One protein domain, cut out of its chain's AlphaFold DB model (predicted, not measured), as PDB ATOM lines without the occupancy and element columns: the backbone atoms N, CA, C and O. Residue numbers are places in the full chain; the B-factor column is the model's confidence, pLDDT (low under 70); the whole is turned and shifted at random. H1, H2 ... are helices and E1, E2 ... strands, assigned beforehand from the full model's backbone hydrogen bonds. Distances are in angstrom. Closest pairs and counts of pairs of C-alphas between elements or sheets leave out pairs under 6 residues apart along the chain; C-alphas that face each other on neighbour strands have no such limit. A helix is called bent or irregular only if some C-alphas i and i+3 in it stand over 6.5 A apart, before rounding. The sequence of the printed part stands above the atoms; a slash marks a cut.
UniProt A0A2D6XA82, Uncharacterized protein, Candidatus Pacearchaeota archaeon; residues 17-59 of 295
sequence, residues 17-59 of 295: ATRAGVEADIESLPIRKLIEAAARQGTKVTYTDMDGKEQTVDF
ATOM      1  N   ALA A  17      34.725  34.498  12.564       66.62
ATOM      2  CA  ALA A  17      33.480  35.200  12.877       66.62
ATOM      3  C   ALA A  17      33.650  36.731  12.862       66.62
ATOM      4  O   ALA A  17      32.787  37.447  12.355       66.62
ATOM      5  N   THR A  18      34.777  37.237  13.371       68.75
ATOM      6  CA  THR A  18      35.067  38.680  13.387       68.75
ATOM      7  C   THR A  18      35.314  39.211  11.976       68.75
ATOM      8  O   THR A  18      34.791  40.265  11.623       68.75
ATOM      9  N   ARG A  19      36.052  38.471  11.136       67.31
ATOM     10  CA  ARG A  19      36.287  38.848   9.733       67.31
ATOM     11  C   ARG A  19      34.989  38.890   8.925       67.31
ATOM     12  O   ARG A  19      34.743  39.883   8.252       67.31
ATOM     13  N   ALA A  20      34.138  37.873   9.075       69.81
ATOM     14  CA  ALA A  20      32.828  37.831   8.427       69.81
ATOM     15  C   ALA A  20      31.914  38.986   8.877       69.81
ATOM     16  O   ALA A  20      31.179  39.540   8.067       69.81
ATOM     17  N   GLY A  21      31.985  39.388  10.152       68.50
ATOM     18  CA  GLY A  21      31.254  40.554  10.657       68.50
ATOM     19  C   GLY A  21      31.721  41.874  10.034       68.50
ATOM     20  O   GLY A  21      30.893  42.682   9.627       68.50
ATOM     21  N   VAL A  22      33.037  42.074   9.905       69.81
ATOM     22  CA  VAL A  22      33.608  43.282   9.281       69.81
ATOM     23  C   VAL A  22      33.287  43.347   7.787       69.81
ATOM     24  O   VAL A  22      32.939  44.415   7.287       69.81
ATOM     25  N   GLU A  23      33.367  42.222   7.076       71.19
ATOM     26  CA  GLU A  23      32.995  42.143   5.657       71.19
ATOM     27  C   GLU A  23      31.500  42.442   5.458       71.19
ATOM     28  O   GLU A  23      31.160  43.291   4.636       71.19
ATOM     29  N   ALA A  24      30.618  41.870   6.287       72.62
ATOM     30  CA  ALA A  24      29.184  42.161   6.238       72.62
ATOM     31  C   ALA A  24      28.856  43.630   6.579       72.62
ATOM     32  O   ALA A  24      27.959  44.244   5.988       72.62
ATOM     33  N   ASP A  25      29.589  44.245   7.509       71.50
ATOM     34  CA  ASP A  25      29.439  45.674   7.775       71.50
ATOM     35  C   ASP A  25      29.858  46.505   6.557       71.50
ATOM     36  O   ASP A  25      29.087  47.358   6.120       71.50
ATOM     37  N   ILE A  26      31.015  46.223   5.947       71.06
ATOM     38  CA  ILE A  26      31.493  46.943   4.754       71.06
ATOM     39  C   ILE A  26      30.514  46.803   3.582       71.06
ATOM     40  O   ILE A  26      30.218  47.796   2.917       71.06
ATOM     41  N   GLU A  27      29.980  45.606   3.351       77.50
ATOM     42  CA  GLU A  27      29.016  45.344   2.279       77.50
ATOM     43  C   GLU A  27      27.665  46.035   2.516       77.50
ATOM     44  O   GLU A  27      27.023  46.484   1.567       77.50
ATOM     45  N   SER A  28      27.242  46.187   3.776       81.50
ATOM     46  CA  SER A  28      25.974  46.851   4.110       81.50
ATOM     47  C   SER A  28      26.085  48.375   4.247       81.50
ATOM     48  O   SER A  28      25.064  49.066   4.175       81.50
ATOM     49  N   LEU A  29      27.293  48.936   4.396       82.25
ATOM     50  CA  LEU A  29      27.517  50.383   4.534       82.25
ATOM     51  C   LEU A  29      26.888  51.232   3.407       82.25
ATOM     52  O   LEU A  29      26.231  52.225   3.736       82.25
ATOM     53  N   PRO A  30      27.031  50.894   2.107       84.75
ATOM     54  CA  PRO A  30      26.420  51.670   1.026       84.75
ATOM     55  C   PRO A  30      24.892  51.698   1.116       84.75
ATOM     56  O   PRO A  30      24.285  52.757   0.957       84.75
ATOM     57  N   ILE A  31      24.281  50.554   1.437       84.69
ATOM     58  CA  ILE A  31      22.830  50.418   1.605       84.69
ATOM     59  C   ILE A  31      22.363  51.269   2.790       84.69
ATOM     60  O   ILE A  31      21.442  52.071   2.642       84.69
ATOM     61  N   ARG A  32      23.047  51.183   3.942       84.69
ATOM     62  CA  ARG A  32      22.734  52.008   5.123       84.69
ATOM     63  C   ARG A  32      22.813  53.501   4.804       84.69
ATOM     64  O   ARG A  32      21.906  54.245   5.162       84.69
ATOM     65  N   LYS A  33      23.851  53.947   4.086       84.94
ATOM     66  CA  LYS A  33      24.017  55.361   3.702       84.94
ATOM     67  C   LYS A  33      22.924  55.855   2.759       84.94
ATOM     68  O   LYS A  33      22.468  56.988   2.893       84.94
ATOM     69  N   LEU A  34      22.505  55.011   1.826       84.19
ATOM     70  CA  LEU A  34      21.432  55.306   0.885       84.19
ATOM     71  C   LEU A  34      20.071  55.402   1.597       84.19
ATOM     72  O   LEU A  34      19.318  56.338   1.335       84.19
ATOM     73  N   ILE A  35      19.801  54.514   2.558       85.81
ATOM     74  CA  ILE A  35      18.605  54.580   3.415       85.81
ATOM     75  C   ILE A  35      18.634  55.833   4.306       85.81
ATOM     76  O   ILE A  35      17.638  56.545   4.371       85.81
ATOM     77  N   GLU A  36      19.764  56.152   4.948       84.06
ATOM     78  CA  GLU A  36      19.919  57.368   5.769       84.06
ATOM     79  C   GLU A  36      19.679  58.650   4.958       84.06
ATOM     80  O   GLU A  36      19.032  59.582   5.437       84.06
ATOM     81  N   ALA A  37      20.189  58.714   3.725       80.12
ATOM     82  CA  ALA A  37      19.978  59.859   2.845       80.12
ATOM     83  C   ALA A  37      18.502  60.001   2.447       80.12
ATOM     84  O   ALA A  37      17.963  61.109   2.496       80.12
ATOM     85  N   ALA A  38      17.847  58.888   2.108       79.94
ATOM     86  CA  ALA A  38      16.425  58.867   1.785       79.94
ATOM     87  C   ALA A  38      15.555  59.257   2.989       79.94
ATOM     88  O   ALA A  38      14.632  60.056   2.842       79.94
ATOM     89  N   ALA A  39      15.905  58.782   4.187       83.44
ATOM     90  CA  ALA A  39      15.242  59.153   5.433       83.44
ATOM     91  C   ALA A  39      15.358  60.656   5.710       83.44
ATOM     92  O   ALA A  39      14.349  61.311   5.945       83.44
ATOM     93  N   ARG A  40      16.555  61.245   5.586       73.94
ATOM     94  CA  ARG A  40      16.737  62.698   5.759       73.94
ATOM     95  C   ARG A  40      15.939  63.521   4.753       73.94
ATOM     96  O   ARG A  40      15.382  64.556   5.105       73.94
ATOM     97  N   GLN A  41      15.910  63.082   3.496       72.62
ATOM     98  CA  GLN A  41      15.232  63.797   2.413       72.62
ATOM     99  C   GLN A  41      13.722  63.532   2.357       72.62
ATOM    100  O   GLN A  41      13.031  64.216   1.607       72.62
ATOM    101  N   GLY A  42      13.215  62.555   3.116       79.44
ATOM    102  CA  GLY A  42      11.817  62.132   3.050       79.44
ATOM    103  C   GLY A  42      11.456  61.486   1.709       79.44
ATOM    104  O   GLY A  42      10.361  61.692   1.194       79.44
ATOM    105  N   THR A  43      12.378  60.750   1.086       82.44
ATOM    106  CA  THR A  43      12.172  60.153  -0.243       82.44
ATOM    107  C   THR A  43      11.995  58.639  -0.178       82.44
ATOM    108  O   THR A  43      12.388  57.969   0.777       82.44
ATOM    109  N   LYS A  44      11.367  58.080  -1.217       88.75
ATOM    110  CA  LYS A  44      11.288  56.631  -1.427       88.75
ATOM    111  C   LYS A  44      12.607  56.121  -1.968       88.75
ATOM    112  O   LYS A  44      13.151  56.713  -2.901       88.75
ATOM    113  N   VAL A  45      13.066  54.989  -1.452       88.81
ATOM    114  CA  VAL A  45      14.265  54.346  -1.972       88.81
ATOM    115  C   VAL A  45      14.089  52.842  -2.091       88.81
ATOM    116  O   VAL A  45      13.550  52.188  -1.199       88.81
ATOM    117  N   THR A  46      14.543  52.305  -3.219       88.00
ATOM    118  CA  THR A  46      14.601  50.869  -3.479       88.00
ATOM    119  C   THR A  46      16.060  50.443  -3.425       88.00
ATOM    120  O   THR A  46      16.908  51.070  -4.061       88.00
ATOM    121  N   TYR A  47      16.361  49.404  -2.654       84.00
ATOM    122  CA  TYR A  47      17.696  48.825  -2.552       84.00
ATOM    123  C   TYR A  47      17.621  47.302  -2.604       84.00
ATOM    124  O   TYR A  47      16.614  46.696  -2.243       84.00
ATOM    125  N   THR A  48      18.700  46.675  -3.055       84.25
ATOM    126  CA  THR A  48      18.856  45.222  -3.009       84.25
ATOM    127  C   THR A  48      19.514  44.845  -1.687       84.25
ATOM    128  O   THR A  48      20.589  45.346  -1.372       84.25
ATOM    129  N   ASP A  49      18.850  44.005  -0.901       76.31
ATOM    130  CA  ASP A  49      19.356  43.475   0.365       76.31
ATOM    131  C   ASP A  49      20.527  42.500   0.135       76.31
ATOM    132  O   ASP A  49      20.751  42.037  -0.987       76.31
ATOM    133  N   MET A  50      21.244  42.134   1.198       72.44
ATOM    134  CA  MET A  50      22.389  41.213   1.142       72.44
ATOM    135  C   MET A  50      22.004  39.821   0.603       72.44
ATOM    136  O   MET A  50      22.829  39.131   0.014       72.44
ATOM    137  N   ASP A  51      20.724  39.449   0.716       77.94
ATOM    138  CA  ASP A  51      20.144  38.226   0.143       77.94
ATOM    139  C   ASP A  51      19.751  38.353  -1.348       77.94
ATOM    140  O   ASP A  51      19.105  37.461  -1.906       77.94
ATOM    141  N   GLY A  52      20.068  39.475  -2.005       77.50
ATOM    142  CA  GLY A  52      19.738  39.726  -3.412       77.50
ATOM    143  C   GLY A  52      18.271  40.095  -3.672       77.50
ATOM    144  O   GLY A  52      17.834  40.113  -4.822       77.50
ATOM    145  N   LYS A  53      17.488  40.372  -2.623       82.44
ATOM    146  CA  LYS A  53      16.070  40.747  -2.736       82.44
ATOM    147  C   LYS A  53      15.914  42.257  -2.800       82.44
ATOM    148  O   LYS A  53      16.460  42.965  -1.962       82.44
ATOM    149  N   GLU A  54      15.125  42.750  -3.746       87.38
ATOM    150  CA  GLU A  54      14.752  44.165  -3.778       87.38
ATOM    151  C   GLU A  54      13.763  44.489  -2.653       87.38
ATOM    152  O   GLU A  54      12.738  43.823  -2.488       87.38
ATOM    153  N   GLN A  55      14.071  45.534  -1.891       85.62
ATOM    154  CA  GLN A  55      13.191  46.122  -0.892       85.62
ATOM    155  C   GLN A  55      13.000  47.605  -1.189       85.62
ATOM    156  O   GLN A  55      13.937  48.300  -1.574       85.62
ATOM    157  N   THR A  56      11.779  48.094  -0.983       89.38
ATOM    158  CA  THR A  56      11.439  49.513  -1.119       89.38
ATOM    159  C   THR A  56      10.989  50.043   0.229       89.38
ATOM    160  O   THR A  56      10.067  49.490   0.828       89.38
ATOM    161  N   VAL A  57      11.611  51.130   0.676       86.75
ATOM    162  CA  VAL A  57      11.261  51.827   1.917       86.75
ATOM    163  C   VAL A  57      10.839  53.253   1.580       86.75
ATOM    164  O   VAL A  57      11.431  53.907   0.719       86.75
ATOM    165  N   ASP A  58       9.773  53.713   2.228       87.75
ATOM    166  CA  ASP A  58       9.150  55.013   2.000       87.75
ATOM    167  C   ASP A  58       9.296  55.900   3.237       87.75
ATOM    168  O   ASP A  58       8.754  55.578   4.291       87.75
ATOM    169  N   PHE A  59      10.021  57.009   3.091       84.69
ATOM    170  CA  PHE A  59      10.225  57.997   4.153       84.69
ATOM    171  C   PHE A  59       9.430  59.292   3.935       84.69
ATOM    172  O   PHE A  59       9.621  60.258   4.675       84.69
TER     173      PHE A  59
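This is residues 17 to 59 of the 295 residues of an uncharacterized protein of Candidatus Pacearchaeota archaeon (UniProt A0A2D6XA82). A two-stranded hairpin, E1 and E2, folds back beside the second arm, H1b, of one long bent helix, H1, with E1 the nearer strand to that arm. The helix makes the longest axis, and its first residues, 17 to 23, stick out free beyond the hairpin. The printed part has 43 residues with one named helix and two named strands, in the order H1, E1, E2 along the chain; the sheet, in the order E1 - E2, is antiparallel, and the class is mixed, helices and strands. The whole is loose, with a radius of gyration of the C-alphas of 11.8 A, and flat, with spans of 36 by 20 by 10 A.

The sheet is the hairpin of E1, residues 44 to 48, and E2, residues 54 to 58, antiparallel neighbours with 160 degrees between their directions. The C-alphas of Thr 46 and Thr 56, which face each other, are 4.2 A apart. Across the pair, N 45 and O 57 at 2.9 A and N 55 and O 47 at 2.8 A are within hydrogen-bond range. H1, residues 17 to 41, was assigned as one helix by its hydrogen bonds, but it is bent: C-alphas 27 and 30 are 7.0 A apart. Its arms, H1a, residues 17 to 27, and H1b, residues 30 to 41, stand at a steep tilt of 47 degrees. H1b and E1 have 5 pairs of C-alphas within 8 A, the closest being those of Ala 38 and Val 45 at 6.3 A. H1b and E2 have 1 such pair, the C-alphas of Ile 35 and Val 57, 8.0 A apart. H1a is apart from E1 and from E2. In both arms every O i to N i+4 pair is within hydrogen-bond range.

E1 runs 13.8 A from first to last C-alpha, beginning at C-alpha 44 at (11.288, 56.631, -1.427). E2 runs 13.5 A and ends at C-alpha 58 at (9.150, 55.013, 2.000). H1b measures 16.6 A and H1a 15.3 A; residues 28 and 29 belong to neither arm. H1a begins at C-alpha 17 at (33.480, 35.200, 12.877).

The two C-alphas farthest apart are those of Ala 17 and Gly 42, 35.9 A. The printed part runs from residue 17 to residue 59 and has no cut. The links from H1 to E1, of 2 residues, and from E1 to E2, of 5 residues, are both tight. Residues 17 to 23 of H1 stand free. The mean pLDDT of the printed part is 79.7, and the model's confidence is low, under 70, at residues 17 to 22.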